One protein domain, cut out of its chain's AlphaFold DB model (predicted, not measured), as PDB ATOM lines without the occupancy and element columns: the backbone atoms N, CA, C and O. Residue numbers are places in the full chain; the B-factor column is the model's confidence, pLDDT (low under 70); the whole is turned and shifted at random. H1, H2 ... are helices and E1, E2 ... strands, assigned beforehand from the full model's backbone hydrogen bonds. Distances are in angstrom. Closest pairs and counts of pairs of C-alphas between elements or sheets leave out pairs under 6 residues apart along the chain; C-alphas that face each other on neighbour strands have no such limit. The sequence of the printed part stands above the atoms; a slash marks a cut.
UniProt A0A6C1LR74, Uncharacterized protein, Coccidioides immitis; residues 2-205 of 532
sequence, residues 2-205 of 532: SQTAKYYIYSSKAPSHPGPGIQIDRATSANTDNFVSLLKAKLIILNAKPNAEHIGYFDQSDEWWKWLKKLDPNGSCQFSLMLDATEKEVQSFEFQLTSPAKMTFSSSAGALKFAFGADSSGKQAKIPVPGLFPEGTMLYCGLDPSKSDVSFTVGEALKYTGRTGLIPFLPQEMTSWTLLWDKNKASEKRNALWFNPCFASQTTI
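Overview. This is residues 2 to 205 of the 532 residues of an uncharacterized protein of Coccidioides immitis (UniProt A0A6C1LR74). A twisted sheet of six strands, curled like part of a barrel, makes the core, with H2 on one face and H3 on the other: three layers, helices on both faces of a sheet. At one end of the long axis lie the small sheet E2 E1 E3 and H1; at the other, a small lobe of H4, H5, H6 and the strand pair E8 and E9. The 204 printed residues, 95 of them in named elements, under half, run E1 E2 H1 E3 H2 E4 E5 E6 H3 E7 E8 H4 H5 H6 E9 E10 E11, of mixed class. The large sheet's order is E4 E5 E6 E7 E10 E11, all antiparallel. The whole is compact, radius of gyration of the C-alphas 18.1 A, spans 57 by 42 by 33 A.

Along the chain. E1 is residues 7 to 10, from C-alpha 7 at (100.734, 92.972, 97.808), E2 21 to 23, H1 30 to 38, 12.4 A long from first to last C-alpha, E3 43 to 46, and H2 63 to 71, 13.9 A. E4 is 77 to 83, 20.4 A, E5 90 to 97, 21.1 A, E6 103 to 106, H3 109 to 116, and E7 139 to 143, 13.3 A. E8 is 151 to 153, H4 154 to 161, H5 164 to 169, H6 172 to 176, E9 178 to 180, E10 192 to 196, 13.3 A, and E11 202 to 205, ending at C-alpha 205 (103.327, 119.967, 92.277).

Arrangement. E4, E5 and E6 form a meander of two hairpins, each strand the antiparallel neighbour of the one before, with N 80 and O 94 at 2.9 A and N 95 and O 105 at 2.8 A. E7 is staggered, pairing with E6 (N 106 and O 142, 2.8 A) and E10 (N 141 and O 193, 2.9 A); E10 and E11 are a hairpin (N 194 and O 204, 2.8 A). H3 lies only just over E7, with 3 of its 8 C-alphas, at a height over the sheet of 7.9 A, across the strands at 88 degrees on the local plane; the closest C-alphas are those of Ala 111 and Gly 142, 4.8 A. H2 is on the opposite face, C-alphas 69 and 77 being its closest to E4 at 6.4 A. E1 is parallel to E2 (N 22 and O 8, 2.9 A) and antiparallel to E3 (N 9 and O 44, 2.9 A); H1 only grazes both this sheet and the large one. E8 and E9 are antiparallel (N 179 and O 152, 2.8 A). H4 touches H6, C-alphas 155 and 175 closest at 4.3 A, and forms a helical hairpin with H5, a steep tilt of 40 degrees, opposite ways, C-alphas 158 and 164 closest at 5.2 A. Every O i to N i+4 pair is within hydrogen-bond range in H1, H3 and H4, against 3 of 5 in H2, 0 of 2 in H5 and 0 of 1 in H6; of O i to N i+3 pairs, 2 of 3 are in H5 and 2 of 2 in H6.

Size, cuts and confidence. The C-alphas of Ala 27 and Gln 172, the two farthest apart, are 57.5 A apart. The printed part has no cut; the links E3 to H2, H3 to E7 and E9 to E10 are long. The mean pLDDT of the printed part is 91.1, and residues 2 to 4 are under 70.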
ATOM      1  N   SER A   2     107.291  88.700 111.911       37.25
ATOM      2  CA  SER A   2     106.710  88.077 110.714       37.25
ATOM      3  C   SER A   2     106.799  89.071 109.552       37.25
ATOM      4  O   SER A   2     106.360  90.208 109.713       37.25
ATOM      5  N   GLN A   3     107.413  88.693 108.426       45.75
ATOM      6  CA  GLN A   3     107.383  89.514 107.214       45.75
ATOM      7  C   GLN A   3     105.941  89.545 106.702       45.75
ATOM      8  O   GLN A   3     105.431  88.532 106.226       45.75
ATOM      9  N   THR A   4     105.275  90.692 106.811       60.56
ATOM     10  CA  THR A   4     103.991  90.919 106.145       60.56
ATOM     11  C   THR A   4     104.195  90.719 104.643       60.56
ATOM     12  O   THR A   4     105.118  91.289 104.058       60.56
ATOM     13  N   ALA A   5     103.394  89.853 104.021       82.25
ATOM     14  CA  ALA A   5     103.533  89.560 102.600       82.25
ATOM     15  C   ALA A   5     103.203  90.810 101.765       82.25
ATOM     16  O   ALA A   5     102.150  91.425 101.955       82.25
ATOM     17  N   LYS A   6     104.097  91.163 100.832       91.44
ATOM     18  CA  LYS A   6     103.879  92.246  99.860       91.44
ATOM     19  C   LYS A   6     102.622  91.982  99.038       91.44
ATOM     20  O   LYS A   6     102.331  90.829  98.728       91.44
ATOM     21  N   TYR A   7     101.932  93.043  98.640       92.25
ATOM     22  CA  TYR A   7     100.734  92.972  97.808       92.25
ATOM     23  C   TYR A   7     100.944  93.716  96.492       92.25
ATOM     24  O   TYR A   7     101.483  94.820  96.486       92.25
ATOM     25  N   TYR A   8     100.524  93.123  95.377       93.50
ATOM     26  CA  TYR A   8     100.782  93.662  94.040       93.50
ATOM     27  C   TYR A   8      99.490  94.117  93.356       93.50
ATOM     28  O   TYR A   8      98.495  93.399  93.351       93.50
ATOM     29  N   ILE A   9      99.513  95.289  92.724       92.94
ATOM     30  CA  ILE A   9      98.462  95.742  91.804       92.94
ATOM     31  C   ILE A   9      99.102  95.865  90.434       92.94
ATOM     32  O   ILE A   9     100.028  96.653  90.264       92.94
ATOM     33  N   TYR A  10      98.655  95.091  89.456       92.88
ATOM     34  CA  TYR A  10      99.306  95.046  88.147       92.88
ATOM     35  C   TYR A  10      98.301  95.183  87.008       92.88
ATOM     36  O   TYR A  10      97.139  94.788  87.107       92.88
ATOM     37  N   SER A  11      98.769  95.795  85.922       93.56
ATOM     38  CA  SER A  11      97.957  95.990  84.721       93.56
ATOM     39  C   SER A  11      97.736  94.682  83.964       93.56
ATOM     40  O   SER A  11      98.528  93.742  84.049       93.56
ATOM     41  N   SER A  12      96.724  94.671  83.105       90.50
ATOM     42  CA  SER A  12      96.460  93.649  82.096       90.50
ATOM     43  C   SER A  12      97.627  93.417  81.127       90.50
ATOM     44  O   SER A  12      97.701  92.368  80.493       90.50
ATOM     45  N   LYS A  13      98.561  94.375  81.025       90.00
ATOM     46  CA  LYS A  13      99.764  94.310  80.175       90.00
ATOM     47  C   LYS A  13     101.041  93.961  80.947       90.00
ATOM     48  O   LYS A  13     102.139  94.088  80.381       90.00
ATOM     49  N   ALA A  14     100.937  93.603  82.226       88.38
ATOM     50  CA  ALA A  14     102.080  93.176  83.022       88.38
ATOM     51  C   ALA A  14     102.637  91.839  82.485       88.38
ATOM     52  O   ALA A  14     101.861  90.950  82.143       88.38
ATOM     53  N   PRO A  15     103.970  91.684  82.378       75.94
ATOM     54  CA  PRO A  15     104.578  90.494  81.777       75.94
ATOM     55  C   PRO A  15     104.492  89.239  82.662       75.94
ATOM     56  O   PRO A  15     104.695  88.136  82.164       75.94
ATOM     57  N   SER A  16     104.226  89.390  83.962       76.19
ATOM     58  CA  SER A  16     104.184  88.290  84.931       76.19
ATOM     59  C   SER A  16     103.379  88.670  86.173       76.19
ATOM     60  O   SER A  16     103.320  89.850  86.515       76.19
ATOM     61  N   HIS A  17     102.861  87.664  86.884       80.56
ATOM     62  CA  HIS A  17     102.165  87.773  88.173       80.56
ATOM     63  C   HIS A  17     103.151  87.467  89.315       80.56
ATOM     64  O   HIS A  17     103.396  86.298  89.609       80.56
ATOM     65  N   PRO A  18     103.778  88.480  89.942       73.06
ATOM     66  CA  PRO A  18     104.947  88.275  90.803       73.06
ATOM     67  C   PRO A  18     104.612  87.795  92.226       73.06
ATOM     68  O   PRO A  18     105.525  87.561  93.016       73.06
ATOM     69  N   GLY A  19     103.330  87.672  92.587       82.25
ATOM     70  CA  GLY A  19     102.916  87.287  93.934       82.25
ATOM     71  C   GLY A  19     101.440  87.578  94.231       82.25
ATOM     72  O   GLY A  19     100.667  87.820  93.301       82.25
ATOM     73  N   PRO A  20     101.034  87.552  95.515       84.12
ATOM     74  CA  PRO A  20      99.655  87.811  95.924       84.12
ATOM     75  C   PRO A  20      99.247  89.256  95.612       84.12
ATOM     76  O   PRO A  20      99.942  90.206  95.970       84.12
ATOM     77  N   GLY A  21      98.120  89.436  94.932       87.38
ATOM     78  CA  GLY A  21      97.736  90.737  94.402       87.38
ATOM     79  C   GLY A  21      96.451  90.702  93.589       87.38
ATOM     80  O   GLY A  21      95.786  89.669  93.516       87.38
ATOM     81  N   ILE A  22      96.136  91.831  92.956       89.06
ATOM     82  CA  ILE A  22      95.033  91.962  92.001       89.06
ATOM     83  C   ILE A  22      95.544  92.377  90.627       89.06
ATOM     84  O   ILE A  22      96.403  93.252  90.486       89.06
ATOM     85  N   GLN A  23      94.958  91.760  89.606       88.81
ATOM     86  CA  GLN A  23      95.015  92.264  88.244       88.81
ATOM     87  C   GLN A  23      93.868  93.247  88.057       88.81
ATOM     88  O   GLN A  23      92.724  92.896  88.339       88.81
ATOM     89  N   ILE A  24      94.158  94.448  87.564       87.31
ATOM     90  CA  ILE A  24      93.099  95.415  87.274       87.31
ATOM     91  C   ILE A  24      92.266  94.888  86.103       87.31
ATOM     92  O   ILE A  24      92.806  94.568  85.039       87.31
ATOM     93  N   ASP A  25      90.951  94.797  86.299       84.56
ATOM     94  CA  ASP A  25      90.033  94.434  85.227       84.56
ATOM     95  C   ASP A  25      89.859  95.624  84.280       84.56
ATOM     96  O   ASP A  25      89.309  96.669  84.629       84.56
ATOM     97  N   ARG A  26      90.335  95.464  83.045       85.75
ATOM     98  CA  ARG A  26      90.231  96.498  82.016       85.75
ATOM     99  C   ARG A  26      88.779  96.784  81.619       85.75
ATOM    100  O   ARG A  26      88.509  97.885  81.148       85.75
ATOM    101  N   ALA A  27      87.863  95.827  81.775       83.44
ATOM    102  CA  ALA A  27      86.459  96.014  81.420       83.44
ATOM    103  C   ALA A  27      85.746  96.985  82.372       83.44
ATOM    104  O   ALA A  27      84.875  97.733  81.928       83.44
ATOM    105  N   THR A  28      86.132  97.003  83.650       82.06
ATOM    106  CA  THR A  28      85.502  97.846  84.679       82.06
ATOM    107  C   THR A  28      86.346  99.070  85.043       82.06
ATOM    108  O   THR A  28      85.797 100.133  85.311       82.06
ATOM    109  N   SER A  29      87.675  98.965  84.952       87.44
ATOM    110  CA  SER A  29      88.648  99.967  85.409       87.44
ATOM    111  C   SER A  29      89.693 100.309  84.337       87.44
ATOM    112  O   SER A  29      90.903 100.337  84.585       87.44
ATOM    113  N   ALA A  30      89.234 100.588  83.112       91.94
ATOM    114  CA  ALA A  30      90.102 100.867  81.963       91.94
ATOM    115  C   ALA A  30      91.115 102.005  82.210       91.94
ATOM    116  O   ALA A  30      92.261 101.910  81.778       91.94
ATOM    117  N   ASN A  31      90.716 103.067  82.915       94.31
ATOM    118  CA  ASN A  31      91.583 104.206  83.233       94.31
ATOM    119  C   ASN A  31      92.750 103.808  84.156       94.31
ATOM    120  O   ASN A  31      93.899 104.146  83.869       94.31
ATOM    121  N   THR A  32      92.476 103.059  85.225       94.81
ATOM    122  CA  THR A  32      93.485 102.567  86.172       94.81
ATOM    123  C   THR A  32      94.392 101.534  85.511       94.81
ATOM    124  O   THR A  32      95.609 101.603  85.677       94.81
ATOM    125  N   ASP A  33      93.837 100.628  84.699       94.88
ATOM    126  CA  ASP A  33      94.627  99.663  83.927       94.88
ATOM    127  C   ASP A  33      95.588 100.373  82.964       94.88
ATOM    128  O   ASP A  33      96.788 100.086  82.950       94.88
ATOM    129  N   ASN A  34      95.082 101.356  82.208       95.44
ATOM    130  CA  ASN A  34      95.885 102.177  81.307       95.44
ATOM    131  C   ASN A  34      97.008 102.882  82.075       95.44
ATOM    132  O   ASN A  34      98.170 102.745  81.691       95.44
ATOM    133  N   PHE A  35      96.690 103.555  83.182       96.88
ATOM    134  CA  PHE A  35      97.667 104.246  84.023       96.88
ATOM    135  C   PHE A  35      98.764 103.311  84.538       96.88
ATOM    136  O   PHE A  35      99.951 103.571  84.328       96.88
ATOM    137  N   VAL A  36      98.386 102.188  85.155       95.69
ATOM    138  CA  VAL A  36      99.351 101.219  85.686       95.69
ATOM    139  C   VAL A  36     100.177 100.609  84.555       95.69
ATOM    140  O   VAL A  36     101.373 100.406  84.731       95.69
ATOM    141  N   SER A  37      99.602 100.400  83.365       95.19
ATOM    142  CA  SER A  37     100.334  99.880  82.200       95.19
ATOM    143  C   SER A  37     101.408 100.827  81.654       95.19
ATOM    144  O   SER A  37     102.320 100.376  80.958       95.19
ATOM    145  N   LEU A  38     101.299 102.122  81.967       95.69
ATOM    146  CA  LEU A  38     102.260 103.158  81.594       95.69
ATOM    147  C   LEU A  38     103.393 103.300  82.620       95.69
ATOM    148  O   LEU A  38     104.426 103.888  82.305       95.69
ATOM    149  N   LEU A  39     103.242 102.745  83.829       94.88
ATOM    150  CA  LEU A  39     104.331 102.672  84.802       94.88
ATOM    151  C   LEU A  39     105.452 101.764  84.283       94.88
ATOM    152  O   LEU A  39     105.207 100.740  83.646       94.88
ATOM    153  N   LYS A  40     106.700 102.083  84.639       89.62
ATOM    154  CA  LYS A  40     107.896 101.356  84.180       89.62
ATOM    155  C   LYS A  40     107.838  99.847  84.450       89.62
ATOM    156  O   LYS A  40     108.201  99.055  83.586       89.62
ATOM    157  N   ALA A  41     107.372  99.457  85.638       90.69
ATOM    158  CA  ALA A  41     107.221  98.056  86.039       90.69
ATOM    159  C   ALA A  41     105.840  97.466  85.687       90.69
ATOM    160  O   ALA A  41     105.609  96.278  85.894       90.69
ATOM    161  N   LYS A  42     104.922  98.287  85.159       94.81
ATOM    162  CA  LYS A  42     103.518  97.948  84.880       94.81
ATOM    163  C   LYS A  42     102.725  97.420  86.085       94.81
ATOM    164  O   LYS A  42     101.757  96.670  85.914       94.81
ATOM    165  N   LEU A  43     103.165  97.788  87.287       94.62
ATOM    166  CA  LEU A  43     102.612  97.369  88.569       94.62
ATOM    167  C   LEU A  43     102.913  98.397  89.666       94.62
ATOM    168  O   LEU A  43     103.774  99.259  89.486       94.62
ATOM    169  N   ILE A  44     102.214  98.250  90.790       95.00
ATOM    170  CA  ILE A  44     102.406  98.944  92.064       95.00
ATOM    171  C   ILE A  44     102.623  97.878  93.145       95.00
ATOM    172  O   ILE A  44     101.873  96.900  93.208       95.00
ATOM    173  N   ILE A  45     103.632  98.060  93.996       94.88
ATOM    174  CA  ILE A  45     103.948  97.175  95.125       94.88
ATOM    175  C   ILE A  45     103.576  97.862  96.438       94.88
ATOM    176  O   ILE A  45     104.037  98.964  96.735       94.88
ATOM    177  N   LEU A  46     102.787  97.174  97.255       94.81
ATOM    178  CA  LEU A  46     102.389  97.590  98.593       94.81
ATOM    179  C   LEU A  46     103.012  96.670  99.648       94.81
ATOM    180  O   LEU A  46     103.267  95.490  99.397       94.81
ATOM    181  N   ASN A  47     103.239  97.200 100.846       92.88
ATOM    182  CA  ASN A  47     103.817  96.456 101.968       92.88
ATOM    183  C   ASN A  47     102.828  95.479 102.637       92.88
ATOM    184  O   ASN A  47     103.247  94.594 103.380       92.88
ATOM    185  N   ALA A  48     101.532  95.647 102.380       90.00
ATOM    186  CA  ALA A  48     100.441  94.808 102.855       90.00
ATOM    187  C   ALA A  48      99.210  94.995 101.954       90.00
ATOM    188  O   ALA A  48      99.127  95.961 101.189       90.00
ATOM    189  N   LYS A  49      98.242  94.076 102.053       88.62
ATOM    190  CA  LYS A  49      96.973  94.155 101.321       88.62
ATOM    191  C   LYS A  49      96.122  95.341 101.826       88.62
ATOM    192  O   LYS A  49      95.782  95.345 103.009       88.62
ATOM    193  N   PRO A  50      95.752  96.309 100.967       87.75
ATOM    194  CA  PRO A  50      94.755  97.333 101.282       87.75
ATOM    195  C   PRO A  50      93.332  96.761 101.253       87.75
ATOM    196  O   PRO A  50      93.064  95.787 100.552       87.75
ATOM    197  N   ASN A  51      92.409  97.420 101.947       78.38
ATOM    198  CA  ASN A  51      90.967  97.226 101.788       78.38
ATOM    199  C   ASN A  51      90.230  98.563 101.996       78.38
ATOM    200  O   ASN A  51      90.870  99.603 102.159       78.38
ATOM    201  N   ALA A  52      88.898  98.549 101.986       74.75
ATOM    202  CA  ALA A  52      88.090  99.761 102.147       74.75
ATOM    203  C   ALA A  52      88.288 100.478 103.502       74.75
ATOM    204  O   ALA A  52      88.013 101.671 103.612       74.75
ATOM    205  N   GLU A  53      88.784  99.775 104.524       76.56
ATOM    206  CA  GLU A  53      89.041 100.305 105.870       76.56
ATOM    207  C   GLU A  53      90.542 100.484 106.168       76.56
ATOM    208  O   GLU A  53      90.917 101.223 107.077       76.56
ATOM    209  N   HIS A  54      91.416  99.827 105.399       77.38
ATOM    210  CA  HIS A  54      92.856  99.764 105.625       77.38
ATOM    211  C   HIS A  54      93.626 100.302 104.424       77.38
ATOM    212  O   HIS A  54      93.607  99.751 103.323       77.38
ATOM    213  N   ILE A  55      94.384 101.359 104.686       86.12
ATOM    214  CA  ILE A  55      95.265 101.995 103.718       86.12
ATOM    215  C   ILE A  55      96.464 101.076 103.436       86.12
ATOM    216  O   ILE A  55      97.163 100.653 104.356       86.12
ATOM    217  N   GLY A  56      96.733 100.795 102.160       89.38
ATOM    218  CA  GLY A  56      97.935 100.072 101.739       89.38
ATOM    219  C   GLY A  56      99.065 101.047 101.456       89.38
ATOM    220  O   GLY A  56      98.916 101.939 100.619       89.38
ATOM    221  N   TYR A  57     100.202 100.883 102.129       94.25
ATOM    222  CA  TYR A  57     101.374 101.725 101.902       94.25
ATOM    223  C   TYR A  57     102.262 101.140 100.819       94.25
ATOM    224  O   TYR A  57     102.469  99.931 100.751       94.25
ATOM    225  N   PHE A  58     102.821 102.015  99.994       94.75
ATOM    226  CA  PHE A  58     103.768 101.628  98.961       94.75
ATOM    227  C   PHE A  58     105.018 101.017  99.598       94.75
ATOM    228  O   PHE A  58     105.574 101.546 100.565       94.75
ATOM    229  N   ASP A  59     105.460  99.892  99.048       94.75
ATOM    230  CA  ASP A  59     106.687  99.230  99.464       94.75
ATOM    231  C   ASP A  59     107.912  99.972  98.910       94.75
ATOM    232  O   ASP A  59     107.903 100.478  97.791       94.75
ATOM    233  N   GLN A  60     109.012  99.996  99.663       92.56
ATOM    234  CA  GLN A  60     110.231 100.711  99.258       92.56
ATOM    235  C   GLN A  60     110.908 100.118  98.008       92.56
ATOM    236  O   GLN A  60     111.735 100.777  97.373       92.56
ATOM    237  N   SER A  61     110.585  98.869  97.647       93.38
ATOM    238  CA  SER A  61     111.070  98.259  96.406       93.38
ATOM    239  C   SER A  61     110.314  98.721  95.159       93.38
ATOM    240  O   SER A  61     110.839  98.524  94.063       93.38
ATOM    241  N   ASP A  62     109.155  99.369  95.309       93.69
ATOM    242  CA  ASP A  62     108.367  99.900  94.201       93.69
ATOM    243  C   ASP A  62     109.121 101.016  93.452       93.69
ATOM    244  O   ASP A  62     109.627 101.973  94.045       93.69
ATOM    245  N   GLU A  63     109.213 100.906  92.125       92.50
ATOM    246  CA  GLU A  63     109.946 101.877  91.302       92.50
ATOM    247  C   GLU A  63     109.276 103.256  91.284       92.50
ATOM    248  O   GLU A  63     109.963 104.280  91.213       92.50
ATOM    249  N   TRP A  64     107.946 103.305  91.385       93.81
ATOM    250  CA  TRP A  64     107.216 104.563  91.452       93.81
ATOM    251  C   TRP A  64     107.366 105.212  92.833       93.81
ATOM    252  O   TRP A  64     107.597 106.419  92.907       93.81
ATOM    253  N   TRP A  65     107.394 104.436  93.920       93.75
ATOM    254  CA  TRP A  65     107.758 104.939  95.250       93.75
ATOM    255  C   TRP A  65     109.156 105.569  95.260       93.75
ATOM    256  O   TRP A  65     109.319 106.709  95.705       93.75
ATOM    257  N   LYS A  66     110.163 104.868  94.713       92.31
ATOM    258  CA  LYS A  66     111.545 105.379  94.613       92.31
ATOM    259  C   LYS A  66     111.606 106.688  93.833       92.31
ATOM    260  O   LYS A  66     112.381 107.582  94.177       92.31
ATOM    261  N   TRP A  67     110.797 106.802  92.781       92.94
ATOM    262  CA  TRP A  67     110.665 108.025  92.004       92.94
ATOM    263  C   TRP A  67     110.067 109.168  92.829       92.94
ATOM    264  O   TRP A  67     110.690 110.220  92.971       92.94
ATOM    265  N   LEU A  68     108.895 108.946  93.425       91.69
ATOM    266  CA  LEU A  68     108.161 109.951  94.191       91.69
ATOM    267  C   LEU A  68     108.931 110.423  95.430       91.69
ATOM    268  O   LEU A  68     108.835 111.592  95.801       91.69
ATOM    269  N   LYS A  69     109.765 109.566  96.040       91.88
ATOM    270  CA  LYS A  69     110.598 109.946  97.192       91.88
ATOM    271  C   LYS A  69     111.573 111.088  96.871       91.88
ATOM    272  O   LYS A  69     111.945 111.849  97.763       91.88
ATOM    273  N   LYS A  70     111.931 111.278  95.595       91.50
ATOM    274  CA  LYS A  70     112.766 112.401  95.134       91.50
ATOM    275  C   LYS A  70     112.058 113.761  95.217       91.50
ATOM    276  O   LYS A  70     112.721 114.788  95.116       91.50
ATOM    277  N   LEU A  71     110.734 113.806  95.396       88.94
ATOM    278  CA  LEU A  71     109.986 115.062  95.564       88.94
ATOM    279  C   LEU A  71     110.269 115.735  96.902       88.94
ATOM    280  O   LEU A  71     110.263 116.963  96.978       88.94
ATOM    281  N   ASP A  72     110.532 114.945  97.934       87.06
ATOM    282  CA  ASP A  72     110.847 115.430  99.270       87.06
ATOM    283  C   ASP A  72     112.021 114.611  99.843       87.06
ATOM    284  O   ASP A  72     111.839 113.697 100.661       87.06
ATOM    285  N   PRO A  73     113.247 114.895  99.351       84.31
ATOM    286  CA  PRO A  73     114.446 114.164  99.752       84.31
ATOM    287  C   PRO A  73     114.862 114.475 101.195       84.31
ATOM    288  O   PRO A  73     115.537 113.658 101.812       84.31
ATOM    289  N   ASN A  74     114.454 115.633 101.726       81.06
ATOM    290  CA  ASN A  74     114.841 116.112 103.056       81.06
ATOM    291  C   ASN A  74     113.757 115.886 104.123       81.06
ATOM    292  O   ASN A  74     114.045 116.016 105.308       81.06
ATOM    293  N   GLY A  75     112.525 115.575 103.725       79.75
ATOM    294  CA  GLY A  75     111.416 115.256 104.616       79.75
ATOM    295  C   GLY A  75     111.069 113.768 104.643       79.75
ATOM    296  O   GLY A  75     111.717 112.907 104.041       79.75
ATOM    297  N   SER A  76     109.997 113.453 105.361       80.56
ATOM    298  CA  SER A  76     109.312 112.161 105.322       80.56
ATOM    299  C   SER A  76     108.273 112.131 104.195       80.56
ATOM    300  O   SER A  76     107.605 113.132 103.928       80.56
ATOM    301  N   CYS A  77     108.155 110.978 103.527       85.88
ATOM    302  CA  CYS A  77     107.115 110.740 102.530       85.88
ATOM    303  C   CYS A  77     106.338 109.485 102.884       85.88
ATOM    304  O   CYS A  77     106.949 108.460 103.192       85.88
ATOM    305  N   GLN A  78     105.020 109.554 102.766       88.88
ATOM    306  CA  GLN A  78     104.149 108.395 102.884       88.88
ATOM    307  C   GLN A  78     103.239 108.367 101.665       88.88
ATOM    308  O   GLN A  78     102.537 109.338 101.386       88.88
ATOM    309  N   PHE A  79     103.312 107.273 100.914       91.38
ATOM    310  CA  PHE A  79     102.503 107.064  99.721       91.38
ATOM    311  C   PHE A  79     101.631 105.852  99.956       91.38
ATOM    312  O   PHE A  79     102.106 104.816 100.435       91.38
ATOM    313  N   SER A  80     100.357 105.999  99.647       91.06
ATOM    314  CA  SER A  80      99.380 104.966  99.912       91.06
ATOM    315  C   SER A  80      98.234 104.983  98.927       91.06
ATOM    316  O   SER A  80      98.011 105.968  98.226       91.06
ATOM    317  N   LEU A  81      97.493 103.884  98.900       92.69
ATOM    318  CA  LEU A  81      96.250 103.784  98.159       92.69
ATOM    319  C   LEU A  81      95.194 103.020  98.956       92.69
ATOM    320  O   LEU A  81      95.513 102.243  99.861       92.69
ATOM    321  N   MET A  82      93.940 103.240  98.586       89.31
ATOM    322  CA  MET A  82      92.790 102.482  99.070       89.31
ATOM    323  C   MET A  82      92.143 101.729  97.916       89.31
ATOM    324  O   MET A  82      92.097 102.238  96.791       89.31
ATOM    325  N   LEU A  83      91.632 100.536  98.208       87.31
ATOM    326  CA  LEU A  83      90.752  99.816  97.295       87.31
ATOM    327  C   LEU A  83      89.294 100.079  97.654       87.31
ATOM    328  O   LEU A  83      88.976 100.449  98.784       87.31
ATOM    329  N   ASP A  84      88.423  99.879  96.679       84.81
ATOM    330  CA  ASP A  84      86.984  99.899  96.873       84.81
ATOM    331  C   ASP A  84      86.507  98.739  97.774       84.81
ATOM    332  O   ASP A  84      87.268  97.846  98.156       84.81
ATOM    333  N   ALA A  85      85.212  98.724  98.100       84.75
ATOM    334  CA  ALA A  85      84.618  97.680  98.940       84.75
ATOM    335  C   ALA A  85      84.699  96.271  98.322       84.75
ATOM    336  O   ALA A  85      84.626  95.288  99.057       84.75
ATOM    337  N   THR A  86      84.849  96.155  96.996       83.69
ATOM    338  CA  THR A  86      85.057  94.858  96.338       83.69
ATOM    339  C   THR A  86      86.513  94.395  96.366       83.69
ATOM    340  O   THR A  86      86.783  93.248  96.007       83.69
ATOM    341  N   GLU A  87      87.435  95.256  96.811       83.25
ATOM    342  CA  GLU A  87      88.885  95.055  96.807       83.25
ATOM    343  C   GLU A  87      89.457  94.757  95.409       83.25
ATOM    344  O   GLU A  87      90.490  94.095  95.277       83.25
ATOM    345  N   LYS A  88      88.786  95.227  94.352       82.56
ATOM    346  CA  LYS A  88      89.192  94.998  92.955       82.56
ATOM    347  C   LYS A  88      89.631  96.270  92.254       82.56
ATOM    348  O   LYS A  88      90.380  96.190  91.282       82.56
ATOM    349  N   GLU A  89      89.198  97.426  92.740       85.38
ATOM    350  CA  GLU A  89      89.425  98.705  92.081       85.38
ATOM    351  C   GLU A  89      90.130  99.683  93.011       85.38
ATOM    352  O   GLU A  89      89.896  99.711  94.218       85.38
ATOM    353  N   VAL A  90      91.011 100.509  92.446       90.44
ATOM    354  CA  VAL A  90      91.653 101.578  93.210       90.44
ATOM    355  C   VAL A  90      90.645 102.699  93.416       90.44
ATOM    356  O   VAL A  90      90.135 103.266  92.454       90.44
ATOM    357  N   GLN A  91      90.398 103.046  94.676       90.94
ATOM    358  CA  GLN A  91      89.487 104.119  95.050       90.94
ATOM    359  C   GLN A  91      90.212 105.452  95.222       90.94
ATOM    360  O   GLN A  91      89.667 106.498  94.890       90.94
ATOM    361  N   SER A  92      91.428 105.464  95.760       93.44
ATOM    362  CA  SER A  92      92.184 106.708  95.909       93.44
ATOM    363  C   SER A  92      93.675 106.452  96.060       93.44
ATOM    364  O   SER A  92      94.099 105.394  96.521       93.44
ATOM    365  N   PHE A  93      94.457 107.457  95.684       96.38
ATOM    366  CA  PHE A  93      95.872 107.594  95.976       96.38
ATOM    367  C   PHE A  93      96.056 108.736  96.973       96.38
ATOM    368  O   PHE A  93      95.349 109.745  96.911       96.38
ATOM    369  N   GLU A  94      97.026 108.596  97.868       96.69
ATOM    370  CA  GLU A  94      97.401 109.621  98.833       96.69
ATOM    371  C   GLU A  94      98.924 109.762  98.901       96.69
ATOM    372  O   GLU A  94      99.653 108.777  99.034       96.69
ATOM    373  N   PHE A  95      99.395 111.006  98.813       96.75
ATOM    374  CA  PHE A  95     100.801 111.379  98.848       96.75
ATOM    375  C   PHE A  95     101.041 112.433  99.923       96.75
ATOM    376  O   PHE A  95     100.671 113.595  99.758       96.75
ATOM    377  N   GLN A  96     101.689 112.038 101.013       95.94
ATOM    378  CA  GLN A  96     102.096 112.939 102.083       95.94
ATOM    379  C   GLN A  96     103.557 113.356 101.908       95.94
ATOM    380  O   GLN A  96     104.444 112.506 101.823       95.94
ATOM    381  N   LEU A  97     103.794 114.665 101.910       94.31
ATOM    382  CA  LEU A  97     105.101 115.321 101.944       94.31
ATOM    383  C   LEU A  97     105.187 116.188 103.206       94.31
ATOM    384  O   LEU A  97     104.165 116.664 103.705       94.31
ATOM    385  N   THR A  98     106.394 116.398 103.729       92.06
ATOM    386  CA  THR A  98     106.594 117.157 104.980       92.06
ATOM    387  C   THR A  98     107.554 118.334 104.854       92.06
ATOM    388  O   THR A  98     107.550 119.187 105.736       92.06
ATOM    389  N   SER A  99     108.319 118.442 103.761       87.69
ATOM    390  CA  SER A  99     109.128 119.627 103.461       87.69
ATOM    391  C   SER A  99     108.572 120.421 102.266       87.69
ATOM    392  O   SER A  99     108.315 119.841 101.207       87.69
ATOM    393  N   PRO A 100     108.488 121.766 102.355       85.62
ATOM    394  CA  PRO A 100     108.777 122.605 103.525       85.62
ATOM    395  C   PRO A 100     107.653 122.600 104.573       85.62
ATOM    396  O   PRO A 100     107.868 123.058 105.685       85.62
ATOM    397  N   ALA A 101     106.471 122.096 104.221       91.56
ATOM    398  CA  ALA A 101     105.304 122.029 105.089       91.56
ATOM    399  C   ALA A 101     104.569 120.696 104.892       91.56
ATOM    400  O   ALA A 101     104.817 119.974 103.920       91.56
ATOM    401  N   LYS A 102     103.639 120.383 105.801       93.50
ATOM    402  CA  LYS A 102     102.821 119.169 105.727       93.50
ATOM    403  C   LYS A 102     101.771 119.304 104.621       93.50
ATOM    404  O   LYS A 102     100.751 119.974 104.782       93.50
ATOM    405  N   MET A 103     102.009 118.615 103.512       96.00
ATOM    406  CA  MET A 103     101.130 118.592 102.347       96.00
ATOM    407  C   MET A 103     100.668 117.164 102.085       96.00
ATOM    408  O   MET A 103     101.491 116.289 101.825       96.00
ATOM    409  N   THR A 104      99.360 116.937 102.109       97.31
ATOM    410  CA  THR A 104      98.755 115.661 101.725       97.31
ATOM    411  C   THR A 104      97.956 115.860 100.449       97.31
ATOM    412  O   THR A 104      96.928 116.530 100.450       97.31
ATOM    413  N   PHE A 105      98.425 115.279  99.350       98.19
ATOM    414  CA  PHE A 105      97.707 115.254  98.081       98.19
ATOM    415  C   PHE A 105      96.899 113.966  97.985       98.19
ATOM    416  O   PHE A 105      97.446 112.888  98.180       98.19
ATOM    417  N   SER A 106      95.613 114.064  97.670       97.94
ATOM    418  CA  SER A 106      94.695 112.933  97.600       97.94
ATOM    419  C   SER A 106      93.909 112.955  96.292       97.94
ATOM    420  O   SER A 106      93.502 114.015  95.812       97.94
ATOM    421  N   SER A 107      93.667 111.780  95.715       97.88
ATOM    422  CA  SER A 107      92.730 111.612  94.601       97.88
ATOM    423  C   SER A 107      91.326 111.179  95.043       97.88
ATOM    424  O   SER A 107      90.519 110.719  94.235       97.88
ATOM    425  N   SER A 108      91.008 111.345  96.331       95.81
ATOM    426  CA  SER A 108      89.636 111.224  96.824       95.81
ATOM    427  C   SER A 108      88.715 112.266  96.177       95.81
ATOM    428  O   SER A 108      89.139 113.367  95.817       95.81
ATOM    429  N   ALA A 109      87.421 111.951  96.081       95.44
ATOM    430  CA  ALA A 109      86.430 112.852  95.487       95.44
ATOM    431  C   ALA A 109      86.415 114.246  96.145       95.44
ATOM    432  O   ALA A 109      86.297 115.253  95.449       95.44
ATOM    433  N   GLY A 110      86.572 114.311  97.474       95.94
ATOM    434  CA  GLY A 110      86.604 115.568  98.223       95.94
ATOM    435  C   GLY A 110      87.810 116.436  97.868       95.94
ATOM    436  O   GLY A 110      87.641 117.612  97.547       95.94
ATOM    437  N   ALA A 111      89.013 115.856  97.851       97.44
ATOM    438  CA  ALA A 111      90.232 116.581  97.500       97.44
ATOM    439  C   ALA A 111      90.243 117.021  96.025       97.44
ATOM    440  O   ALA A 111      90.621 118.153  95.721       97.44
ATOM    441  N   LEU A 112      89.769 116.167  95.108       98.00
ATOM    442  CA  LEU A 112      89.646 116.508  93.687       98.00
ATOM    443  C   LEU A 112      88.645 117.645  93.459       98.00
ATOM    444  O   LEU A 112      88.968 118.602  92.758       98.00
ATOM    445  N   LYS A 113      87.461 117.579  94.083       96.94
ATOM    446  CA  LYS A 113      86.451 118.641  93.988       96.94
ATOM    447  C   LYS A 113      86.961 119.950  94.590       96.94
ATOM    448  O   LYS A 113      86.779 120.997  93.983       96.94
ATOM    449  N   PHE A 114      87.641 119.895  95.736       97.12
ATOM    450  CA  PHE A 114      88.229 121.082  96.358       97.12
ATOM    451  C   PHE A 114      89.306 121.723  95.473       97.12
ATOM    452  O   PHE A 114      89.340 122.939  95.344       97.12
ATOM    453  N   ALA A 115      90.177 120.939  94.833       97.44
ATOM    454  CA  ALA A 115      91.269 121.489  94.029       97.44
ATOM    455  C   ALA A 115      90.839 121.958  92.626       97.44
ATOM    456  O   ALA A 115      91.361 122.967  92.149       97.44
ATOM    457  N   PHE A 116      89.921 121.241  91.970       96.69
ATOM    458  CA  PHE A 116      89.597 121.409  90.544       96.69
ATOM    459  C   PHE A 116      88.139 121.793  90.257       96.69
ATOM    460  O   PHE A 116      87.781 121.984  89.094       96.69
ATOM    461  N   GLY A 117      87.305 121.894  91.289       95.62
ATOM    462  CA  GLY A 117      85.888 122.206  91.158       95.62
ATOM    463  C   GLY A 117      85.030 121.005  90.767       95.62
ATOM    464  O   GLY A 117      85.472 119.848  90.707       95.62
ATOM    465  N   ALA A 118      83.754 121.298  90.536       94.50
ATOM    466  CA  ALA A 118      82.769 120.306  90.138       94.50
ATOM    467  C   ALA A 118      82.748 120.067  88.618       94.50
ATOM    468  O   ALA A 118      83.217 120.884  87.824       94.50
ATOM    469  N   ASP A 119      82.185 118.934  88.213       90.75
ATOM    470  CA  ASP A 119      81.804 118.675  86.827       90.75
ATOM    471  C   ASP A 119      80.640 119.586  86.382       90.75
ATOM    472  O   ASP A 119      80.085 120.358  87.166       90.75
ATOM    473  N   SER A 120      80.227 119.488  85.114       86.44
ATOM    474  CA  SER A 120      79.120 120.296  84.576       86.44
ATOM    475  C   SER A 120      77.781 120.058  85.286       86.44
ATOM    476  O   SER A 120      76.912 120.924  85.233       86.44
ATOM    477  N   SER A 121      77.607 118.919  85.969       88.06
ATOM    478  CA  SER A 121      76.421 118.643  86.789       88.06
ATOM    479  C   SER A 121      76.458 119.304  88.174       88.06
ATOM    480  O   SER A 121      75.440 119.321  88.869       88.06
ATOM    481  N   GLY A 122      77.617 119.810  88.612       87.00
ATOM    482  CA  GLY A 122      77.844 120.380  89.944       87.00
ATOM    483  C   GLY A 122      77.937 119.343  91.074       87.00
ATOM    484  O   GLY A 122      78.286 119.674  92.218       87.00
ATOM    485  N   LYS A 123      77.630 118.071  90.791       87.12
ATOM    486  CA  LYS A 123      77.510 117.021  91.808       87.12
ATOM    487  C   LYS A 123      78.843 116.332  92.056       87.12
ATOM    488  O   LYS A 123      79.213 116.147  93.217       87.12
ATOM    489  N   GLN A 124      79.577 116.004  91.000       92.12
ATOM    490  CA  GLN A 124      80.807 115.218  91.073       92.12
ATOM    491  C   GLN A 124      82.042 116.112  90.958       92.12
ATOM    492  O   GLN A 124      81.946 117.290  90.621       92.12
ATOM    493  N   ALA A 125      83.214 115.577  91.299       94.31
ATOM    494  CA  ALA A 125      84.470 116.257  91.007       94.31
ATOM    495  C   ALA A 125      84.685 116.293  89.488       94.31
ATOM    496  O   ALA A 125      84.360 115.331  88.793       94.31
ATOM    497  N   LYS A 126      85.280 117.377  88.978       94.94
ATOM    498  CA  LYS A 126      85.597 117.513  87.547       94.94
ATOM    499  C   LYS A 126      86.495 116.392  87.021       94.94
ATOM    500  O   LYS A 126      86.399 115.997  85.861       94.94
ATOM    501  N   ILE A 127      87.375 115.901  87.888       95.62
ATOM    502  CA  ILE A 127      88.239 114.758  87.627       95.62
ATOM    503  C   ILE A 127      87.619 113.548  88.333       95.62
ATOM    504  O   ILE A 127      87.413 113.613  89.549       95.62
ATOM    505  N   PRO A 128      87.319 112.456  87.611       94.25
ATOM    506  CA  PRO A 128      86.707 111.284  88.212       94.25
ATOM    507  C   PRO A 128      87.695 110.538  89.112       94.25
ATOM    508  O   PRO A 128      88.906 110.526  88.882       94.25
ATOM    509  N   VAL A 129      87.155 109.883  90.136       93.88
ATOM    510  CA  VAL A 129      87.883 108.951  91.007       93.88
ATOM    511  C   VAL A 129      88.415 107.775  90.161       93.88
ATOM    512  O   VAL A 129      87.688 107.317  89.279       93.88
ATOM    513  N   PRO A 130      89.661 107.298  90.369       95.19
ATOM    514  CA  PRO A 130      90.608 107.636  91.441       95.19
ATOM    515  C   PRO A 130      91.598 108.752  91.068       95.19
ATOM    516  O   PRO A 130      92.782 108.667  91.393       95.19
ATOM    517  N   GLY A 131      91.143 109.797  90.375       96.88
ATOM    518  CA  GLY A 131      91.986 110.885  89.873       96.88
ATOM    519  C   GLY A 131      92.530 110.621  88.472       96.88
ATOM    520  O   GLY A 131      93.639 111.052  88.171       96.88
ATOM    521  N   LEU A 132      91.792 109.888  87.636       96.38
ATOM    522  CA  LEU A 132      92.214 109.469  86.296       96.38
ATOM    523  C   LEU A 132      91.082 109.676  85.289       96.38
ATOM    524  O   LEU A 132      90.045 109.019  85.389       96.38
ATOM    525  N   PHE A 133      91.306 110.513  84.274       94.25
ATOM    526  CA  PHE A 133      90.426 110.561  83.100       94.25
ATOM    527  C   PHE A 133      90.388 109.207  82.366       94.25
ATOM    528  O   PHE A 133      91.287 108.386  82.577       94.25
ATOM    529  N   PRO A 134      89.380 108.950  81.502       91.44
ATOM    530  CA  PRO A 134      89.218 107.668  80.808       91.44
ATOM    531  C   PRO A 134      90.479 107.162  80.089       91.44
ATOM    532  O   PRO A 134      90.721 105.956  80.031       91.44
ATOM    533  N   GLU A 135      91.320 108.066  79.588       91.19
ATOM    534  CA  GLU A 135      92.566 107.729  78.897       91.19
ATOM    535  C   GLU A 135      93.642 107.162  79.842       91.19
ATOM    536  O   GLU A 135      94.546 106.466  79.383       91.19
ATOM    537  N   GLY A 136      93.573 107.446  81.148       93.25
ATOM    538  CA  GLY A 136      94.523 106.950  82.152       93.25
ATOM    539  C   GLY A 136      95.957 107.475  81.999       93.25
ATOM    540  O   GLY A 136      96.892 106.873  82.511       93.25
ATOM    541  N   THR A 137      96.171 108.577  81.276       94.00
ATOM    542  CA  THR A 137      97.518 109.064  80.917       94.00
ATOM    543  C   THR A 137      98.183 109.929  81.986       94.00
ATOM    544  O   THR A 137      99.394 110.140  81.937       94.00
ATOM    545  N   MET A 138      97.415 110.449  82.943       95.81
ATOM    546  CA  MET A 138      97.905 111.325  84.002       95.81
ATOM    547  C   MET A 138      97.066 111.137  85.264       95.81
ATOM    548  O   MET A 138      95.840 111.176  85.190       95.81
ATOM    549  N   LEU A 139      97.736 110.967  86.403       97.94
ATOM    550  CA  LEU A 139      97.129 110.972  87.729       97.94
ATOM    551  C   LEU A 139      97.038 112.397  88.263       97.94
ATOM    552  O   LEU A 139      98.007 113.152  88.176       97.94
ATOM    553  N   TYR A 140      95.898 112.720  88.863       98.31
ATOM    554  CA  TYR A 140      95.605 114.001  89.490       98.31
ATOM    555  C   TYR A 140      95.293 113.785  90.971       98.31
ATOM    556  O   TYR A 140      94.499 112.916  91.331       98.31
ATOM    557  N   CYS A 141      95.894 114.589  91.842       98.62
ATOM    558  CA  CYS A 141      95.647 114.562  93.281       98.62
ATOM    559  C   CYS A 141      95.526 115.992  93.803       98.62
ATOM    560  O   CYS A 141      96.464 116.778  93.680       98.62
ATOM    561  N   GLY A 142      94.380 116.340  94.384       98.38
ATOM    562  CA  GLY A 142      94.171 117.644  95.008       98.38
ATOM    563  C   GLY A 142      94.805 117.708  96.394       98.38
ATOM    564  O   GLY A 142      94.907 116.693  97.076       98.38
ATOM    565  N   LEU A 143      95.237 118.888  96.829       98.00
ATOM    566  CA  LEU A 143      95.686 119.099  98.202       98.00
ATOM    567  C   LEU A 143      94.494 118.968  99.160       98.00
ATOM    568  O   LEU A 143      93.517 119.706  99.045       98.00
ATOM    569  N   ASP A 144      94.576 118.027 100.096       97.12
ATOM    570  CA  ASP A 144      93.491 117.686 101.012       97.12
ATOM    571  C   ASP A 144      93.379 118.734 102.142       97.12
ATOM    572  O   ASP A 144      94.305 118.846 102.962       97.12
ATOM    573  N   PRO A 145      92.263 119.489 102.233       95.81
ATOM    574  CA  PRO A 145      92.056 120.510 103.265       95.81
ATOM    575  C   PRO A 145      91.921 119.945 104.680       95.81
ATOM    576  O   PRO A 145      92.161 120.676 105.641       95.81
ATOM    577  N   SER A 146      91.584 118.667 104.847       94.88
ATOM    578  CA  SER A 146      91.453 118.035 106.164       94.88
ATOM    579  C   SER A 146      92.791 117.558 106.739       94.88
ATOM    580  O   SER A 146      92.952 117.501 107.957       94.88
ATOM    581  N   LYS A 147      93.774 117.265 105.875       94.38
ATOM    582  CA  LYS A 147      95.060 116.656 106.267       94.38
ATOM    583  C   LYS A 147      96.276 117.567 106.110       94.38
ATOM    584  O   LYS A 147      97.326 117.269 106.686       94.38
ATOM    585  N   SER A 148      96.140 118.661 105.362       95.62
ATOM    586  CA  SER A 148      97.241 119.576 105.049       95.62
ATOM    587  C   SER A 148      97.213 120.843 105.908       95.62
ATOM    588  O   SER A 148      96.143 121.340 106.283       95.62
ATOM    589  N   ASP A 149      98.400 121.375 106.184       91.94
ATOM    590  CA  ASP A 149      98.619 122.663 106.838       91.94
ATOM    591  C   ASP A 149      99.883 123.296 106.247       91.94
ATOM    592  O   ASP A 149     100.974 122.727 106.333       91.94
ATOM    593  N   VAL A 150      99.711 124.413 105.537       94.25
ATOM    594  CA  VAL A 150     100.742 124.964 104.653       94.25
ATOM    595  C   VAL A 150     100.911 126.452 104.911       94.25
ATOM    596  O   VAL A 150     100.046 127.266 104.584       94.25
ATOM    597  N   SER A 151     102.076 126.788 105.449       93.38
ATOM    598  CA  SER A 151     102.581 128.145 105.597       93.38
ATOM    599  C   SER A 151     104.091 128.111 105.404       93.38
ATOM    600  O   SER A 151     104.751 127.204 105.914       93.38
ATOM    601  N   PHE A 152     104.626 129.049 104.626       93.12
ATOM    602  CA  PHE A 152     106.066 129.265 104.501       93.12
ATOM    603  C   PHE A 152     106.361 130.644 103.905       93.12
ATOM    604  O   PHE A 152     105.493 131.297 103.338       93.12
ATOM    605  N   THR A 153     107.600 131.097 104.020       95.38
ATOM    606  CA  THR A 153     108.085 132.360 103.449       95.38
ATOM    607  C   THR A 153     108.392 132.245 101.953       95.38
ATOM    608  O   THR A 153     108.644 131.157 101.431       95.38
ATOM    609  N   VAL A 154     108.470 133.363 101.228       95.56
ATOM    610  CA  VAL A 154     108.950 133.373  99.829       95.56
ATOM    611  C   VAL A 154     110.348 132.745  99.703       95.56
ATOM    612  O   VAL A 154     110.614 132.027  98.739       95.56
ATOM    613  N   GLY A 155     111.245 132.956 100.671       95.19
ATOM    614  CA  GLY A 155     112.569 132.327 100.695       95.19
ATOM    615  C   GLY A 155     112.496 130.796 100.744       95.19
ATOM    616  O   GLY A 155     113.187 130.102  99.994       95.19
ATOM    617  N   GLU A 156     111.604 130.254 101.570       94.38
ATOM    618  CA  GLU A 156     111.332 128.815 101.631       94.38
ATOM    619  C   GLU A 156     110.651 128.301 100.359       94.38
ATOM    620  O   GLU A 156     110.981 127.208  99.897       94.38
ATOM    621  N   ALA A 157     109.786 129.101  99.729       94.75
ATOM    622  CA  ALA A 157     109.184 128.803  98.430       94.75
ATOM    623  C   ALA A 157     110.245 128.651  97.325       94.75
ATOM    624  O   ALA A 157     110.219 127.704  96.529       94.75
ATOM    625  N   LEU A 158     111.223 129.561  97.294       94.69
ATOM    626  CA  LEU A 158     112.364 129.508  96.378       94.69
ATOM    627  C   LEU A 158     113.218 128.271  96.642       94.69
ATOM    628  O   LEU A 158     113.605 127.579  95.703       94.69
ATOM    629  N   LYS A 159     113.472 127.936  97.909       92.88
ATOM    630  CA  LYS A 159     114.183 126.703  98.271       92.88
ATOM    631  C   LYS A 159     113.417 125.457  97.827       92.88
ATOM    632  O   LYS A 159     114.000 124.576  97.200       92.88
ATOM    633  N   TYR A 160     112.116 125.403  98.093       90.94
ATOM    634  CA  TYR A 160     111.237 124.294  97.724       90.94
ATOM    635  C   TYR A 160     111.199 124.044  96.210       90.94
ATOM    636  O   TYR A 160     111.251 122.892  95.768       90.94
ATOM    637  N   THR A 161     111.151 125.120  95.422       93.44
ATOM    638  CA  THR A 161     111.144 125.071  93.954       93.44
ATOM    639  C   THR A 161     112.546 124.927  93.344       93.44
ATOM    640  O   THR A 161     112.660 124.744  92.138       93.44
ATOM    641  N   GLY A 162     113.625 124.959  94.134       92.06
ATOM    642  CA  GLY A 162     115.000 124.882  93.618       92.06
ATOM    643  C   GLY A 162     115.462 126.160  92.905       92.06
ATOM    644  O   GLY A 162     116.295 126.110  92.005       92.06
ATOM    645  N   ARG A 163     114.907 127.313  93.286       93.12
ATOM    646  CA  ARG A 163     115.171 128.647  92.722       93.12
ATOM    647  C   ARG A 163     115.908 129.573  93.694       93.12
ATOM    648  O   ARG A 163     115.788 130.788  93.597       93.12
ATOM    649  N   THR A 164     116.712 129.030  94.608       93.06
ATOM    650  CA  THR A 164     117.525 129.834  95.546       93.06
ATOM    651  C   THR A 164     118.477 130.803  94.840       93.06
ATOM    652  O   THR A 164     118.753 131.870  95.378       93.06
ATOM    653  N   GLY A 165     118.914 130.488  93.614       91.12
ATOM    654  CA  GLY A 165     119.708 131.392  92.775       91.12
ATOM    655  C   GLY A 165     119.011 132.711  92.415       91.12
ATOM    656  O   GLY A 165     119.694 133.659  92.048       91.12
ATOM    657  N   LEU A 166     117.683 132.812  92.568       91.25
ATOM    658  CA  LEU A 166     116.951 134.065  92.358       91.25
ATOM    659  C   LEU A 166     117.034 135.028  93.550       91.25
ATOM    660  O   LEU A 166     116.765 136.208  93.367       91.25
ATOM    661  N   ILE A 167     117.413 134.565  94.748       91.69
ATOM    662  CA  ILE A 167     117.430 135.388  95.974       91.69
ATOM    663  C   ILE A 167     118.201 136.713  95.796       91.69
ATOM    664  O   ILE A 167     117.654 137.745  96.182       91.69
ATOM    665  N   PRO A 168     119.404 136.748  95.182       89.50
ATOM    666  CA  PRO A 168     120.139 137.998  94.961       89.50
ATOM    667  C   PRO A 168     119.435 138.999  94.032       89.50
ATOM    668  O   PRO A 168     119.791 140.174  94.014       89.50
ATOM    669  N   PHE A 169     118.453 138.541  93.253       88.38
ATOM    670  CA  PHE A 169     117.708 139.335  92.275       88.38
ATOM    671  C   PHE A 169     116.314 139.734  92.769       88.38
ATOM    672  O   PHE A 169     115.521 140.264  91.992       88.38
ATOM    673  N   LEU A 170     116.005 139.498  94.046       88.56
ATOM    674  CA  LEU A 170     114.781 139.959  94.699       88.56
ATOM    675  C   LEU A 170     115.085 141.137  95.633       88.56
ATOM    676  O   LEU A 170     116.195 141.234  96.164       88.56
ATOM    677  N   PRO A 171     114.110 142.024  95.902       86.00
ATOM    678  CA  PRO A 171     114.188 142.906  97.063       86.00
ATOM    679  C   PRO A 171     114.418 142.072  98.332       86.00
ATOM    680  O   PRO A 171     113.738 141.066  98.536       86.00
ATOM    681  N   GLN A 172     115.380 142.459  99.174       83.38
ATOM    682  CA  GLN A 172     115.822 141.653 100.322       83.38
ATOM    683  C   GLN A 172     114.655 141.264 101.242       83.38
ATOM    684  O   GLN A 172     114.559 140.124 101.701       83.38
ATOM    685  N   GLU A 173     113.740 142.207 101.459       88.56
ATOM    686  CA  GLU A 173     112.581 142.070 102.333       88.56
ATOM    687  C   GLU A 173     111.613 140.986 101.823       88.56
ATOM    688  O   GLU A 173     110.990 140.282 102.620       88.56
ATOM    689  N   MET A 174     111.554 140.785 100.500       91.00
ATOM    690  CA  MET A 174     110.644 139.855  99.828       91.00
ATOM    691  C   MET A 174     110.817 138.416 100.289       91.00
ATOM    692  O   MET A 174     109.837 137.696 100.428       91.00
ATOM    693  N   THR A 175     112.053 137.999 100.566       93.31
ATOM    694  CA  THR A 175     112.353 136.626 101.001       93.31
ATOM    695  C   THR A 175     111.700 136.264 102.335       93.31
ATOM    696  O   THR A 175     111.460 135.085 102.584       93.31
ATOM    697  N   SER A 176     111.379 137.263 103.159       94.50
ATOM    698  CA  SER A 176     110.760 137.085 104.473       94.50
ATOM    699  C   SER A 176     109.232 137.124 104.445       94.50
ATOM    700  O   SER A 176     108.604 136.824 105.455       94.50
ATOM    701  N   TRP A 177     108.615 137.477 103.312       95.12
ATOM    702  CA  TRP A 177     107.161 137.584 103.237       95.12
ATOM    703  C   TRP A 177     106.496 136.219 103.397       95.12
ATOM    704  O   TRP A 177     106.848 135.263 102.702       95.12
ATOM    705  N   THR A 178     105.509 136.151 104.284       95.69
ATOM    706  CA  THR A 178     104.740 134.941 104.575       95.69
ATOM    707  C   THR A 178     103.734 134.633 103.470       95.69
ATOM    708  O   THR A 178     103.024 135.517 102.976       95.69
ATOM    709  N   LEU A 179     103.638 133.350 103.124       96.00
ATOM    710  CA  LEU A 179     102.665 132.776 102.206       96.00
ATOM    711  C   LEU A 179     101.764 131.804 102.968       96.00
ATOM    712  O   LEU A 179     102.249 130.861 103.591       96.00
ATOM    713  N   LEU A 180     100.453 132.012 102.880       95.06
ATOM    714  CA  LEU A 180      99.453 131.238 103.608       95.06
ATOM    715  C   LEU A 180      98.551 130.450 102.666       95.06
ATOM    716  O   LEU A 180      98.054 130.965 101.661       95.06
ATOM    717  N   TRP A 181      98.253 129.212 103.036       95.31
ATOM    718  CA  TRP A 181      97.174 128.459 102.418       95.31
ATOM    719  C   TRP A 181      95.867 128.613 103.207       95.31
ATOM    720  O   TRP A 181      95.546 127.814 104.085       95.31
ATOM    721  N   ASP A 182      95.091 129.652 102.888       91.75
ATOM    722  CA  ASP A 182      93.760 129.858 103.473       91.75
ATOM    723  C   ASP A 182      92.736 128.907 102.832       91.75
ATOM    724  O   ASP A 182      92.260 129.138 101.717       91.75
ATOM    725  N   LYS A 183      92.370 127.842 103.554       91.62
ATOM    726  CA  LYS A 183      91.421 126.808 103.105       91.62
ATOM    727  C   LYS A 183      90.069 127.382 102.673       91.62
ATOM    728  O   LYS A 183      89.467 126.851 101.745       91.62
ATOM    729  N   ASN A 184      89.623 128.492 103.266       91.38
ATOM    730  CA  ASN A 184      88.345 129.122 102.917       91.38
ATOM    731  C   ASN A 184      88.386 129.821 101.554       91.38
ATOM    732  O   ASN A 184      87.348 130.068 100.946       91.38
ATOM    733  N   LYS A 185      89.588 130.136 101.065       91.00
ATOM    734  CA  LYS A 185      89.817 130.810  99.784       91.00
ATOM    735  C   LYS A 185      90.583 129.942  98.795       91.00
ATOM    736  O   LYS A 185      90.876 130.414  97.703       91.00
ATOM    737  N   ALA A 186      90.968 128.722  99.162       91.94
ATOM    738  CA  ALA A 186      91.840 127.878  98.350       91.94
ATOM    739  C   ALA A 186      91.108 126.884  97.441       91.94
ATOM    740  O   ALA A 186      91.770 126.198  96.654       91.94
ATOM    741  N   SER A 187      89.777 126.823  97.533       94.12
ATOM    742  CA  SER A 187      88.954 126.011  96.637       94.12
ATOM    743  C   SER A 187      89.149 126.448  95.183       94.12
ATOM    744  O   SER A 187      89.286 127.634  94.895       94.12
ATOM    745  N   GLU A 188      89.185 125.473  94.277       95.00
ATOM    746  CA  GLU A 188      89.336 125.620  92.822       95.00
ATOM    747  C   GLU A 188      90.627 126.328  92.375       95.00
ATOM    748  O   GLU A 188      90.805 126.672  91.206       95.00
ATOM    749  N   LYS A 189      91.595 126.497  93.285       94.94
ATOM    750  CA  LYS A 189      92.900 127.099  92.978       94.94
ATOM    751  C   LYS A 189      93.932 126.103  92.480       94.94
ATOM    752  O   LYS A 189      95.086 126.485  92.356       94.94
ATOM    753  N   ARG A 190      93.577 124.844  92.201       96.12
ATOM    754  CA  ARG A 190      94.493 123.828  91.641       96.12
ATOM    755  C   ARG A 190      95.773 123.654  92.465       96.12
ATOM    756  O   ARG A 190      96.867 123.520  91.920       96.12
ATOM    757  N   ASN A 191      95.634 123.699  93.789       97.81
ATOM    758  CA  ASN A 191      96.664 123.216  94.702       97.81
ATOM    759  C   ASN A 191      96.689 121.692  94.579       97.81
ATOM    760  O   ASN A 191      95.777 121.034  95.077       97.81
ATOM    761  N   ALA A 192      97.645 121.142  93.834       98.31
ATOM    762  CA  ALA A 192      97.585 119.748  93.411       98.31
ATOM    763  C   ALA A 192      98.952 119.161  93.029       98.31
ATOM    764  O   ALA A 192      99.942 119.874  92.835       98.31
ATOM    765  N   LEU A 193      98.962 117.835  92.910       98.38
ATOM    766  CA  LEU A 193     100.027 117.013  92.361       98.38
ATOM    767  C   LEU A 193      99.504 116.301  91.109       98.38
ATOM    768  O   LEU A 193      98.419 115.719  91.118       98.38
ATOM    769  N   TRP A 194     100.303 116.321  90.049       98.38
ATOM    770  CA  TRP A 194     100.070 115.586  88.812       98.38
ATOM    771  C   TRP A 194     101.218 114.623  88.575       98.38
ATOM    772  O   TRP A 194     102.378 115.004  88.746       98.38
ATOM    773  N   PHE A 195     100.921 113.412  88.121       98.00
ATOM    774  CA  PHE A 195     101.935 112.459  87.685       98.00
ATOM    775  C   PHE A 195     101.614 111.923  86.290       98.00
ATOM    776  O   PHE A 195     100.548 111.357  86.061       98.00
ATOM    777  N   ASN A 196     102.549 112.109  85.360       96.25
ATOM    778  CA  ASN A 196     102.446 111.700  83.967       96.25
ATOM    779  C   ASN A 196     103.524 110.647  83.646       96.25
ATOM    780  O   ASN A 196     104.669 111.012  83.359       96.25
ATOM    781  N   PRO A 197     103.181 109.347  83.661       95.00
ATOM    782  CA  PRO A 197     104.137 108.291  83.341       95.00
ATOM    783  C   PRO A 197     104.617 108.330  81.879       95.00
ATOM    784  O   PRO A 197     105.759 107.964  81.605       95.00
ATOM    785  N   CYS A 198     103.802 108.832  80.941       90.88
ATOM    786  CA  CYS A 198     104.145 108.901  79.514       90.88
ATOM    787  C   CYS A 198     105.216 109.943  79.187       90.88
ATOM    788  O   CYS A 198     105.874 109.851  78.152       90.88
ATOM    789  N   PHE A 199     105.373 110.957  80.035       89.81
ATOM    790  CA  PHE A 199     106.271 112.076  79.784       89.81
ATOM    791  C   PHE A 199     107.454 112.027  80.746       89.81
ATOM    792  O   PHE A 199     107.558 112.839  81.659       89.81
ATOM    793  N   ALA A 200     108.323 111.027  80.560       90.69
ATOM    794  CA  ALA A 200     109.524 110.823  81.375       90.69
ATOM    795  C   ALA A 200     109.222 110.844  82.889       90.69
ATOM    796  O   ALA A 200     109.871 111.558  83.657       90.69
ATOM    797  N   SER A 201     108.194 110.091  83.303       93.50
ATOM    798  CA  SER A 201     107.754 109.985  84.703       93.50
ATOM    799  C   SER A 201     107.497 111.343  85.371       93.50
ATOM    800  O   SER A 201     107.715 111.502  86.568       93.50
ATOM    801  N   GLN A 202     107.084 112.362  84.618       96.25
ATOM    802  CA  GLN A 202     107.020 113.711  85.151       96.25
ATOM    803  C   GLN A 202     106.025 113.817  86.312       96.25
ATOM    804  O   GLN A 202     104.844 113.511  86.165       96.25
ATOM    805  N   THR A 203     106.487 114.340  87.446       97.19
ATOM    806  CA  THR A 203     105.632 114.734  88.567       97.19
ATOM    807  C   THR A 203     105.668 116.246  88.724       97.19
ATOM    808  O   THR A 203     106.745 116.819  88.871       97.19
ATOM    809  N   THR A 204     104.511 116.902  88.725       98.00
ATOM    810  CA  THR A 204     104.400 118.342  88.989       98.00
ATOM    811  C   THR A 204     103.595 118.569  90.255       98.00
ATOM    812  O   THR A 204     102.536 117.982  90.415       98.00
ATOM    813  N   ILE A 205     104.077 119.433  91.142       97.62
ATOM    814  CA  ILE A 205     103.327 119.967  92.277       97.62
ATOM    815  C   ILE A 205     103.163 121.460  92.043       97.62
ATOM    816  O   ILE A 205     104.145 122.161  91.785       97.62
TER     817      ILE A 205